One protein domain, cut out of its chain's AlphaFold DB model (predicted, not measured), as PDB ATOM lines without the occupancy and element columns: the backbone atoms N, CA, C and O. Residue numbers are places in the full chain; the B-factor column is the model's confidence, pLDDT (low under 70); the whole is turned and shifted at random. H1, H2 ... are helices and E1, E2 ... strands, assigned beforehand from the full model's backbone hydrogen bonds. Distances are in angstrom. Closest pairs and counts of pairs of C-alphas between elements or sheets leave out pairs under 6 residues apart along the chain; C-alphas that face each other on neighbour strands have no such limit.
ATOM      1  N   GLY A 897      10.328 -28.144   4.291       97.69
ATOM      2  CA  GLY A 897       9.756 -29.034   5.292       97.69
ATOM      3  C   GLY A 897       8.895 -28.337   6.341       97.69
ATOM      4  O   GLY A 897       8.764 -28.871   7.438       97.69
ATOM      5  N   ILE A 898       8.333 -27.163   6.041       97.62
ATOM      6  CA  ILE A 898       7.574 -26.346   6.997       97.62
ATOM      7  C   ILE A 898       6.084 -26.574   6.772       97.62
ATOM      8  O   ILE A 898       5.559 -26.257   5.705       97.62
ATOM      9  N   ARG A 899       5.387 -27.127   7.771       96.19
ATOM     10  CA  ARG A 899       3.968 -27.487   7.641       96.19
ATOM     11  C   ARG A 899       3.172 -27.094   8.871       96.19
ATOM     12  O   ARG A 899       3.592 -27.321  10.001       96.19
ATOM     13  N   HIS A 900       1.982 -26.550   8.651       94.94
ATOM     14  CA  HIS A 900       1.014 -26.357   9.724       94.94
ATOM     15  C   HIS A 900       0.397 -27.709  10.112       94.94
ATOM     16  O   HIS A 900       0.083 -28.513   9.233       94.94
ATOM     17  N   ALA A 901       0.219 -27.951  11.411       95.50
ATOM     18  CA  ALA A 901      -0.379 -29.168  11.955       95.50
ATOM     19  C   ALA A 901      -1.213 -28.850  13.213       95.50
ATOM     20  O   ALA A 901      -0.900 -29.255  14.336       95.50
ATOM     21  N   GLY A 902      -2.272 -28.054  13.041       92.75
ATOM     22  CA  GLY A 902      -3.169 -27.647  14.119       92.75
ATOM     23  C   GLY A 902      -2.456 -26.779  15.158       92.75
ATOM     24  O   GLY A 902      -2.101 -25.634  14.889       92.75
ATOM     25  N   ALA A 903      -2.261 -27.316  16.365       94.25
ATOM     26  CA  ALA A 903      -1.561 -26.624  17.453       94.25
ATOM     27  C   ALA A 903      -0.025 -26.731  17.365       94.25
ATOM     28  O   ALA A 903       0.679 -26.179  18.214       94.25
ATOM     29  N   GLU A 904       0.498 -27.437  16.364       96.81
ATOM     30  CA  GLU A 904       1.924 -27.615  16.116       96.81
ATOM     31  C   GLU A 904       2.311 -27.108  14.714       96.81
ATOM     32  O   GLU A 904       1.475 -26.936  13.823       96.81
ATOM     33  N   VAL A 905       3.606 -26.873  14.527       97.44
ATOM     34  CA  VAL A 905       4.262 -26.707  13.230       97.44
ATOM     35  C   VAL A 905       5.255 -27.850  13.077       97.44
ATOM     36  O   VAL A 905       6.099 -28.068  13.949       97.44
ATOM     37  N   GLU A 906       5.146 -28.592  11.983       98.19
ATOM     38  CA  GLU A 906       6.124 -29.604  11.604       98.19
ATOM     39  C   GLU A 906       7.272 -28.951  10.834       98.19
ATOM     40  O   GLU A 906       7.048 -28.161   9.916       98.19
ATOM     41  N   LEU A 907       8.496 -29.303  11.216       98.50
ATOM     42  CA  LEU A 907       9.751 -28.869  10.618       98.50
ATOM     43  C   LEU A 907      10.542 -30.123  10.237       98.50
ATOM     44  O   LEU A 907      11.090 -30.814  11.097       98.50
ATOM     45  N   ASP A 908      10.567 -30.443   8.950       98.31
ATOM     46  CA  ASP A 908      11.184 -31.649   8.389       98.31
ATOM     47  C   ASP A 908      11.911 -31.344   7.068       98.31
ATOM     48  O   ASP A 908      11.515 -31.870   6.024       98.31
ATOM     49  N   PRO A 909      12.914 -30.445   7.088       98.19
ATOM     50  CA  PRO A 909      13.643 -30.047   5.891       98.19
ATOM     51  C   PRO A 909      14.439 -31.212   5.296       98.19
ATOM     52  O   PRO A 909      14.948 -32.080   6.014       98.19
ATOM     53  N   VAL A 910      14.579 -31.181   3.973       98.19
ATOM     54  CA  VAL A 910      15.409 -32.089   3.180       98.19
ATOM     55  C   VAL A 910      16.190 -31.242   2.189       98.19
ATOM     56  O   VAL A 910      15.664 -30.812   1.165       98.19
ATOM     57  N   ILE A 911      17.439 -30.962   2.539       97.12
ATOM     58  CA  ILE A 911      18.307 -30.021   1.834       97.12
ATOM     59  C   ILE A 911      19.492 -30.778   1.248       97.12
ATOM     60  O   ILE A 911      19.992 -31.721   1.861       97.12
ATOM     61  N   ASP A 912      19.959 -30.358   0.075       96.00
ATOM     62  CA  ASP A 912      21.233 -30.825  -0.463       96.00
ATOM     63  C   ASP A 912      22.375 -30.497   0.525       96.00
ATOM     64  O   ASP A 912      22.597 -29.318   0.829       96.00
ATOM     65  N   PRO A 913      23.128 -31.495   1.026       92.50
ATOM     66  CA  PRO A 913      24.271 -31.249   1.902       92.50
ATOM     67  C   PRO A 913      25.328 -30.294   1.318       92.50
ATOM     68  O   PRO A 913      26.053 -29.651   2.084       92.50
ATOM     69  N   ASP A 914      25.412 -30.149  -0.011       92.25
ATOM     70  CA  ASP A 914      26.368 -29.252  -0.678       92.25
ATOM     71  C   ASP A 914      26.024 -27.759  -0.487       92.25
ATOM     72  O   ASP A 914      26.919 -26.906  -0.520       92.25
ATOM     73  N   LEU A 915      24.767 -27.433  -0.158       90.44
ATOM     74  CA  LEU A 915      24.354 -26.076   0.218       90.44
ATOM     75  C   LEU A 915      24.836 -25.691   1.633       90.44
ATOM     76  O   LEU A 915      24.950 -24.520   1.975       90.44
ATOM     77  N   ARG A 916      25.143 -26.630   2.539       90.00
ATOM     78  CA  ARG A 916      25.380 -26.346   3.985       90.00
ATOM     79  C   ARG A 916      24.230 -25.626   4.720       90.00
ATOM     80  O   ARG A 916      24.242 -25.581   5.948       90.00
ATOM     81  N   GLY A 917      23.259 -25.054   4.016       91.69
ATOM     82  CA  GLY A 917      22.111 -24.344   4.543       91.69
ATOM     83  C   GLY A 917      21.348 -23.564   3.471       91.69
ATOM     84  O   GLY A 917      21.834 -23.362   2.357       91.69
ATOM     85  N   LEU A 918      20.138 -23.145   3.818       95.81
ATOM     86  CA  LEU A 918      19.217 -22.412   2.957       95.81
ATOM     87  C   LEU A 918      18.459 -21.395   3.814       95.81
ATOM     88  O   LEU A 918      17.913 -21.760   4.856       95.81
ATOM     89  N   ASP A 919      18.415 -20.143   3.364       97.19
ATOM     90  CA  ASP A 919      17.605 -19.089   3.977       97.19
ATOM     91  C   ASP A 919      16.304 -18.921   3.196       97.19
ATOM     92  O   ASP A 919      16.332 -18.781   1.974       97.19
ATOM     93  N   ALA A 920      15.167 -18.931   3.889       97.62
ATOM     94  CA  ALA A 920      13.849 -18.764   3.292       97.62
ATOM     95  C   ALA A 920      13.046 -17.666   4.000       97.62
ATOM     96  O   ALA A 920      13.151 -17.497   5.209       97.62
ATOM     97  N   THR A 921      12.197 -16.945   3.275       97.19
ATOM     98  CA  THR A 921      11.148 -16.086   3.835       97.19
ATOM     99  C   THR A 921       9.813 -16.525   3.257       97.19
ATOM    100  O   THR A 921       9.656 -16.583   2.040       97.19
ATOM    101  N   LEU A 922       8.869 -16.882   4.128       96.44
ATOM    102  CA  LEU A 922       7.561 -17.402   3.729       96.44
ATOM    103  C   LEU A 922       6.480 -17.109   4.783       96.44
ATOM    104  O   LEU A 922       6.814 -16.775   5.928       96.44
ATOM    105  N   PRO A 923       5.184 -17.244   4.444       93.75
ATOM    106  CA  PRO A 923       4.103 -17.100   5.401       93.75
ATOM    107  C   PRO A 923       4.098 -18.283   6.372       93.75
ATOM    108  O   PRO A 923       4.108 -19.444   5.969       93.75
ATOM    109  N   LEU A 924       4.044 -17.985   7.666       93.62
ATOM    110  CA  LEU A 924       3.933 -18.965   8.734       93.62
ATOM    111  C   LEU A 924       3.116 -18.369   9.884       93.62
ATOM    112  O   LEU A 924       3.374 -17.265  10.358       93.62
ATOM    113  N   LEU A 925       2.102 -19.107  10.343       90.62
ATOM    114  CA  LEU A 925       1.232 -18.716  11.468       90.62
ATOM    115  C   LEU A 925       0.612 -17.302  11.349       90.62
ATOM    116  O   LEU A 925       0.369 -16.641  12.360       90.62
ATOM    117  N   GLY A 926       0.316 -16.855  10.123       83.31
ATOM    118  CA  GLY A 926      -0.349 -15.575   9.847       83.31
ATOM    119  C   GLY A 926       0.583 -14.367   9.680       83.31
ATOM    120  O   GLY A 926       0.090 -13.243   9.618       83.31
ATOM    121  N   GLY A 927       1.902 -14.570   9.602       87.69
ATOM    122  CA  GLY A 927       2.879 -13.525   9.280       87.69
ATOM    123  C   GLY A 927       4.035 -14.053   8.428       87.69
ATOM    124  O   GLY A 927       4.185 -15.260   8.276       87.69
ATOM    125  N   ALA A 928       4.846 -13.161   7.861       92.31
ATOM    126  CA  ALA A 928       6.078 -13.553   7.179       92.31
ATOM    127  C   ALA A 928       7.172 -13.872   8.208       92.31
ATOM    128  O   ALA A 928       7.368 -13.105   9.154       92.31
ATOM    129  N   VAL A 929       7.876 -14.987   8.019       95.44
ATOM    130  CA  VAL A 929       8.943 -15.456   8.911       95.44
ATOM    131  C   VAL A 929      10.177 -15.788   8.087       95.44
ATOM    132  O   VAL A 929      10.072 -16.457   7.058       95.44
ATOM    133  N   THR A 930      11.347 -15.354   8.559       97.00
ATOM    134  CA  THR A 930      12.632 -15.769   7.986       97.00
ATOM    135  C   THR A 930      13.104 -17.051   8.660       97.00
ATOM    136  O   THR A 930      13.233 -17.111   9.881       97.00
ATOM    137  N   VAL A 931      13.368 -18.086   7.873       97.75
ATOM    138  CA  VAL A 931      13.800 -19.403   8.327       97.75
ATOM    139  C   VAL A 931      15.192 -19.688   7.784       97.75
ATOM    140  O   VAL A 931      15.371 -19.861   6.584       97.75
ATOM    141  N   GLU A 932      16.167 -19.759   8.680       97.88
ATOM    142  CA  GLU A 932      17.523 -20.218   8.394       97.88
ATOM    143  C   GLU A 932      17.591 -21.726   8.648       97.88
ATOM    144  O   GLU A 932      17.499 -22.190   9.793       97.88
ATOM    145  N   ILE A 933      17.769 -22.505   7.587       97.81
ATOM    146  CA  ILE A 933      18.013 -23.943   7.672       97.81
ATOM    147  C   ILE A 933      19.517 -24.163   7.585       97.81
ATOM    148  O   ILE A 933      20.150 -23.821   6.594       97.81
ATOM    149  N   VAL A 934      20.099 -24.769   8.610       96.50
ATOM    150  CA  VAL A 934      21.506 -25.172   8.639       96.50
ATOM    151  C   VAL A 934      21.560 -26.658   8.335       96.50
ATOM    152  O   VAL A 934      21.097 -27.463   9.145       96.50
ATOM    153  N   ALA A 935      22.120 -27.013   7.182       93.81
ATOM    154  CA  ALA A 935      22.211 -28.394   6.743       93.81
ATOM    155  C   ALA A 935      23.424 -29.087   7.385       93.81
ATOM    156  O   ALA A 935      24.575 -28.701   7.160       93.81
ATOM    157  N   GLY A 936      23.163 -30.115   8.192       93.06
ATOM    158  CA  GLY A 936      24.166 -31.090   8.607       93.06
ATOM    159  C   GLY A 936      24.587 -32.013   7.452       93.06
ATOM    160  O   GLY A 936      24.092 -31.878   6.329       93.06
ATOM    161  N   PRO A 937      25.519 -32.957   7.682       92.19
ATOM    162  CA  PRO A 937      26.036 -33.850   6.644       92.19
ATOM    163  C   PRO A 937      24.981 -34.720   5.952       92.19
ATOM    164  O   PRO A 937      25.234 -35.178   4.838       92.19
ATOM    165  N   LEU A 938      23.841 -34.982   6.603       92.88
ATOM    166  CA  LEU A 938      22.733 -35.730   5.999       92.88
ATOM    167  C   LEU A 938      21.739 -34.817   5.276       92.88
ATOM    168  O   LEU A 938      20.991 -35.286   4.425       92.88
ATOM    169  N   GLY A 939      21.706 -33.525   5.618       94.31
ATOM    170  CA  GLY A 939      20.769 -32.563   5.036       94.31
ATOM    171  C   GLY A 939      19.315 -32.728   5.498       94.31
ATOM    172  O   GLY A 939      18.449 -31.977   5.056       94.31
ATOM    173  N   HIS A 940      19.032 -33.659   6.414       96.94
ATOM    174  CA  HIS A 940      17.698 -33.941   6.949       96.94
ATOM    175  C   HIS A 940      17.767 -34.471   8.391       96.94
ATOM    176  O   HIS A 940      18.819 -34.900   8.853       96.94
ATOM    177  N   GLY A 941      16.618 -34.543   9.073       96.56
ATOM    178  CA  GLY A 941      16.534 -34.913  10.495       96.56
ATOM    179  C   GLY A 941      16.900 -33.723  11.374       96.56
ATOM    180  O   GLY A 941      17.941 -33.121  11.170       96.56
ATOM    181  N   VAL A 942      16.023 -33.300  12.287       97.50
ATOM    182  CA  VAL A 942      16.190 -32.011  12.988       97.50
ATOM    183  C   VAL A 942      16.758 -32.210  14.389       97.50
ATOM    184  O   VAL A 942      16.089 -32.750  15.271       97.50
ATOM    185  N   ALA A 943      17.962 -31.680  14.609       96.19
ATOM    186  CA  ALA A 943      18.674 -31.728  15.881       96.19
ATOM    187  C   ALA A 943      18.184 -30.663  16.872       96.19
ATOM    188  O   ALA A 943      18.089 -30.901  18.078       96.19
ATOM    189  N   SER A 944      17.913 -29.449  16.380       97.38
ATOM    190  CA  SER A 944      17.462 -28.334  17.218       97.38
ATOM    191  C   SER A 944      16.719 -27.266  16.424       97.38
ATOM    192  O   SER A 944      16.968 -27.065  15.235       97.38
ATOM    193  N   VAL A 945      15.832 -26.551  17.115       98.31
ATOM    194  CA  VAL A 945      15.074 -25.419  16.576       98.31
ATOM    195  C   VAL A 945      15.197 -24.245  17.542       98.31
ATOM    196  O   VAL A 945      15.108 -24.424  18.761       98.31
ATOM    197  N   HIS A 946      15.405 -23.046  17.002       98.25
ATOM    198  CA  HIS A 946      15.450 -21.804  17.767       98.25
ATOM    199  C   HIS A 946      14.501 -20.777  17.150       98.25
ATOM    200  O   HIS A 946      14.550 -20.556  15.946       98.25
ATOM    201  N   ALA A 947      13.682 -20.126  17.972       97.38
ATOM    202  CA  ALA A 947      12.831 -19.006  17.578       97.38
ATOM    203  C   ALA A 947      13.387 -17.719  18.199       97.38
ATOM    204  O   ALA A 947      13.551 -17.652  19.419       97.38
ATOM    205  N   ASP A 948      13.756 -16.739  17.369       95.94
ATOM    206  CA  ASP A 948      14.442 -15.500  17.778       95.94
ATOM    207  C   ASP A 948      15.635 -15.751  18.725       95.94
ATOM    208  O   ASP A 948      15.830 -15.094  19.751       95.94
ATOM    209  N   GLY A 949      16.426 -16.781  18.406       94.62
ATOM    210  CA  GLY A 949      17.596 -17.206  19.181       94.62
ATOM    211  C   GLY A 949      17.294 -18.022  20.447       94.62
ATOM    212  O   GLY A 949      18.225 -18.509  21.092       94.62
ATOM    213  N   ARG A 950      16.022 -18.229  20.812       95.81
ATOM    214  CA  ARG A 950      15.609 -19.070  21.949       95.81
ATOM    215  C   ARG A 950      15.342 -20.501  21.491       95.81
ATOM    216  O   ARG A 950      14.497 -20.719  20.634       95.81
ATOM    217  N   ALA A 951      15.998 -21.482  22.112       96.69
ATOM    218  CA  ALA A 951      15.701 -22.894  21.868       96.69
ATOM    219  C   ALA A 951      14.248 -23.234  22.254       96.69
ATOM    220  O   ALA A 951      13.782 -22.854  23.335       96.69
ATOM    221  N   VAL A 952      13.552 -23.959  21.378       97.12
ATOM    222  CA  VAL A 952      12.168 -24.412  21.588       97.12
ATOM    223  C   VAL A 952      12.121 -25.920  21.818       97.12
ATOM    224  O   VAL A 952      13.027 -26.654  21.423       97.12
ATOM    225  N   ALA A 953      11.080 -26.387  22.506       96.88
ATOM    226  CA  ALA A 953      10.884 -27.815  22.713       96.88
ATOM    227  C   ALA A 953      10.493 -28.483  21.389       96.88
ATOM    228  O   ALA A 953       9.632 -27.986  20.668       96.88
ATOM    229  N   ILE A 954      11.121 -29.621  21.100       97.56
ATOM    230  CA  ILE A 954      10.907 -30.384  19.870       97.56
ATOM    231  C   ILE A 954      10.382 -31.780  20.207       97.56
ATOM    232  O   ILE A 954      10.815 -32.405  21.180       97.56
ATOM    233  N   ARG A 955       9.461 -32.282  19.386       97.44
ATOM    234  CA  ARG A 955       8.951 -33.655  19.446       97.44
ATOM    235  C   ARG A 955       9.264 -34.356  18.123       97.44
ATOM    236  O   ARG A 955       8.813 -33.863  17.096       97.44
ATOM    237  N   PRO A 956       9.974 -35.494  18.102       96.75
ATOM    238  CA  PRO A 956      10.249 -36.202  16.852       96.75
ATOM    239  C   PRO A 956       8.968 -36.588  16.098       96.75
ATOM    240  O   PRO A 956       7.976 -37.002  16.711       96.75
ATOM    241  N   LEU A 957       9.006 -36.452  14.771       97.06
ATOM    242  CA  LEU A 957       8.003 -36.995  13.852       97.06
ATOM    243  C   LEU A 957       8.301 -38.474  13.550       97.06
ATOM    244  O   LEU A 957       9.171 -39.088  14.166       97.06
ATOM    245  N   THR A 958       7.573 -39.062  12.598       95.38
ATOM    246  CA  THR A 958       7.799 -40.430  12.117       95.38
ATOM    247  C   THR A 958       8.149 -40.447  10.629       95.38
ATOM    248  O   THR A 958       7.524 -39.783   9.799       95.38
ATOM    249  N   ASN A 959       9.156 -41.241  10.278       97.06
ATOM    250  CA  ASN A 959       9.533 -41.522   8.898       97.06
ATOM    251  C   ASN A 959      10.125 -42.941   8.838       97.06
ATOM    252  O   ASN A 959      10.999 -43.245   9.652       97.06
ATOM    253  N   PRO A 960       9.638 -43.829   7.952       96.56
ATOM    254  CA  PRO A 960      10.154 -45.193   7.861       96.56
ATOM    255  C   PRO A 960      11.512 -45.286   7.147       96.56
ATOM    256  O   PRO A 960      12.206 -46.283   7.319       96.56
ATOM    257  N   TYR A 961      11.907 -44.274   6.370       97.81
ATOM    258  CA  TYR A 961      13.054 -44.325   5.458       97.81
ATOM    259  C   TYR A 961      14.290 -43.568   5.959       97.81
ATOM    260  O   TYR A 961      15.402 -43.877   5.542       97.81
ATOM    261  N   ARG A 962      14.117 -42.593   6.860       96.56
ATOM    262  CA  ARG A 962      15.202 -41.729   7.357       96.56
ATOM    263  C   ARG A 962      14.930 -41.185   8.755       96.56
ATOM    264  O   ARG A 962      13.816 -41.295   9.265       96.56
ATOM    265  N   THR A 963      15.923 -40.518   9.345       96.50
ATOM    266  CA  THR A 963      15.703 -39.702  10.547       96.50
ATOM    267  C   THR A 963      14.654 -38.620  10.249       96.50
ATOM    268  O   THR A 963      14.817 -37.856   9.287       96.50
ATOM    269  N   PRO A 964      13.559 -38.564  11.024       96.19
ATOM    270  CA  PRO A 964      12.487 -37.609  10.797       96.19
ATOM    271  C   PRO A 964      12.841 -36.224  11.349       96.19
ATOM    272  O   PRO A 964      13.680 -36.078  12.237       96.19
ATOM    273  N   GLY A 965      12.145 -35.207  10.855       98.00
ATOM    274  CA  GLY A 965      12.074 -33.898  11.482       98.00
ATOM    275  C   GLY A 965      11.305 -33.903  12.803       98.00
ATOM    276  O   GLY A 965      11.118 -34.934  13.459       98.00
ATOM    277  N   VAL A 966      10.837 -32.725  13.202       98.50
ATOM    278  CA  VAL A 966      10.223 -32.489  14.512       98.50
ATOM    279  C   VAL A 966       8.941 -31.672  14.410       98.50
ATOM    280  O   VAL A 966       8.774 -30.866  13.506       98.50
ATOM    281  N   ALA A 967       8.043 -31.855  15.370       98.31
ATOM    282  CA  ALA A 967       6.948 -30.945  15.657       98.31
ATOM    283  C   ALA A 967       7.352 -29.970  16.770       98.31
ATOM    284  O   ALA A 967       8.019 -30.354  17.740       98.31
ATOM    285  N   VAL A 968       6.908 -28.724  16.638       98.06
ATOM    286  CA  VAL A 968       7.058 -27.650  17.626       98.06
ATOM    287  C   VAL A 968       5.685 -27.059  17.917       98.06
ATOM    288  O   VAL A 968       4.871 -26.925  17.010       98.06
ATOM    289  N   ALA A 969       5.409 -26.673  19.163       97.38
ATOM    290  CA  ALA A 969       4.163 -25.986  19.493       97.38
ATOM    291  C   ALA A 969       4.046 -24.662  18.714       97.38
ATOM    292  O   ALA A 969       4.956 -23.834  18.743       97.38
ATOM    293  N   ALA A 970       2.911 -24.422  18.056       95.50
ATOM    294  CA  ALA A 970       2.696 -23.208  17.266       95.50
ATOM    295  C   ALA A 970       2.801 -21.932  18.123       95.50
ATOM    296  O   ALA A 970       3.306 -20.912  17.661       95.50
ATOM    297  N   ASP A 971       2.380 -21.993  19.389       95.00
ATOM    298  CA  ASP A 971       2.491 -20.875  20.334       95.00
ATOM    299  C   ASP A 971       3.949 -20.488  20.644       95.00
ATOM    300  O   ASP A 971       4.211 -19.321  20.925       95.00
ATOM    301  N   ASP A 972       4.901 -21.426  20.557       94.19
ATOM    302  CA  ASP A 972       6.330 -21.140  20.749       94.19
ATOM    303  C   ASP A 972       6.952 -20.389  19.563       94.19
ATOM    304  O   ASP A 972       7.988 -19.741  19.731       94.19
ATOM    305  N   LEU A 973       6.324 -20.479  18.384       94.62
ATOM    306  CA  LEU A 973       6.758 -19.833  17.143       94.62
ATOM    307  C   LEU A 973       5.955 -18.562  16.822       94.62
ATOM    308  O   LEU A 973       6.378 -17.747  16.004       94.62
ATOM    309  N   ARG A 974       4.779 -18.375  17.436       91.69
ATOM    310  CA  ARG A 974       3.879 -17.262  17.114       91.69
ATOM    311  C   ARG A 974       4.533 -15.917  17.439       91.69
ATOM    312  O   ARG A 974       4.885 -15.642  18.583       91.69
ATOM    313  N   GLY A 975       4.612 -15.053  16.430       87.56
ATOM    314  CA  GLY A 975       5.220 -13.728  16.544       87.56
ATOM    315  C   GLY A 975       6.747 -13.724  16.469       87.56
ATOM    316  O   GLY A 975       7.326 -12.647  16.586       87.56
ATOM    317  N   ALA A 976       7.386 -14.884  16.268       92.12
ATOM    318  CA  ALA A 976       8.812 -14.939  15.980       92.12
ATOM    319  C   ALA A 976       9.094 -14.323  14.606       92.12
ATOM    320  O   ALA A 976       8.394 -14.620  13.638       92.12
ATOM    321  N   GLY A 977      10.116 -13.471  14.520       92.94
ATOM    322  CA  GLY A 977      10.566 -12.923  13.235       92.94
ATOM    323  C   GLY A 977      11.512 -13.872  12.503       92.94
ATOM    324  O   GLY A 977      11.573 -13.874  11.275       92.94
ATOM    325  N   THR A 978      12.242 -14.688  13.269       96.62
ATOM    326  CA  THR A 978      13.281 -15.581  12.760       96.62
ATOM    327  C   THR A 978      13.190 -16.971  13.375       96.62
ATOM    328  O   THR A 978      13.015 -17.124  14.588       96.62
ATOM    329  N   LEU A 979      13.373 -17.997  12.545       97.81
ATOM    330  CA  LEU A 979      13.539 -19.384  12.958       97.81
ATOM    331  C   LEU A 979      14.887 -19.900  12.469       97.81
ATOM    332  O   LEU A 979      15.253 -19.687  11.321       97.81
ATOM    333  N   ARG A 980      15.603 -20.624  13.325       98.00
ATOM    334  CA  ARG A 980      16.810 -21.360  12.948       98.00
ATOM    335  C   ARG A 980      16.579 -22.847  13.163       98.00
ATOM    336  O   ARG A 980      16.364 -23.273  14.302       98.00
ATOM    337  N   VAL A 981      16.656 -23.627  12.092       98.00
ATOM    338  CA  VAL A 981      16.480 -25.085  12.087       98.00
ATOM    339  C   VAL A 981      17.822 -25.728  11.769       98.00
ATOM    340  O   VAL A 981      18.422 -25.424  10.746       98.00
ATOM    341  N   VAL A 982      18.320 -26.599  12.644       97.19
ATOM    342  CA  VAL A 982      19.605 -27.288  12.442       97.19
ATOM    343  C   VAL A 982      19.340 -28.761  12.189       97.19
ATOM    344  O   VAL A 982      18.725 -29.411  13.042       97.19
ATOM    345  N   THR A 983      19.798 -29.273  11.046       95.94
ATOM    346  CA  THR A 983      19.682 -30.695  10.705       95.94
ATOM    347  C   THR A 983      20.908 -31.515  11.122       95.94
ATOM    348  O   THR A 983      21.952 -30.943  11.446       95.94
ATOM    349  N   ASP A 984      20.745 -32.840  11.178       89.56
ATOM    350  CA  ASP A 984      21.749 -33.827  11.609       89.56
ATOM    351  C   ASP A 984      22.901 -34.068  10.615       89.56
ATOM    352  O   ASP A 984      22.729 -33.953   9.372       89.56
TER     353      ASP A 984
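This is residues 897 to 984 of the 984 residues of the protein "Glyco_hydro_36 domain-containing protein" of Tessaracoccus aquimaris (UniProt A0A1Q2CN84). Two sheets stand partly face to face and together make a small barrel that is not fully closed: a twisted four-strand sheet, E3, E4, E7 and E5, and a smaller three-strand sheet, E1, E2 and E6. The short helix H1 sits at one end, and a long link, residues 948 to 965, loops away between E5 and E6. The printed part has 88 residues with seven named strands and one named helix, in the order E1 E2 E3 E4 E5 E6 H1 E7; the class is mostly strand. The larger sheet runs E3, E4, E7, E5 and is mixed; the smaller runs E1, E2, E6 and is antiparallel. The whole is compact and rounded, with a radius of gyration of the C-alphas of 11.9 A and spans of 30 by 25 by 20 A.

E1, residues 898 to 901, and E2, residues 904 to 907, form a hairpin, with N 899 and O 906 2.9 A apart. E2 is also the antiparallel neighbour of E6, residues 966 to 969, with N 905 and O 968 2.8 A apart. E3, residues 917 to 924, bends by 60 degrees at residue 921. It forms a hairpin with E4, residues 927 to 934; N 931 and O 920 are 2.7 A apart. E1 and E3 are only just apart, at 8.0 A. E4 is parallel to E7, residues 978 to 983, at 30 degrees, with N 932 and O 979 2.8 A apart. E7 is antiparallel to E5, residues 942 to 947, at 169 degrees, with N 980 and O 946 2.8 A apart. Between the sheets, the closest C-alphas of E5 and E6 are those of Val 942 and Val 966, 6.2 A apart. H1, residues 970 to 973, only grazes both sheets; it is too short for any O i to N i+4 pair, and its one O i to N i+3 pair is within hydrogen-bond range.

E1 begins at C-alpha 898, (7.574, -26.346, 6.997), and is 9.8 A long; E2 measures 9.6 A. E3 measures 19.4 A and E4 22.0 A. E5 measures 14.2 A, E6 10.2 A and H1 5.3 A. E7 measures 16.5 A and ends at C-alpha 983, (19.682, -30.695, 10.705).

The C-alphas farthest apart are those of Tyr 961 and Gly 975, 33.5 A. The link from E5 to E6, 18 residues, is long; its residues 950 to 951 pair with 946 to 947 of E5, and 955 to 956 with 966 to 967 of E6. The printed part has no cut and ends at Asp 984, the chain's last residue. The mean pLDDT of the printed part is 95.5, and no printed residue is under 70.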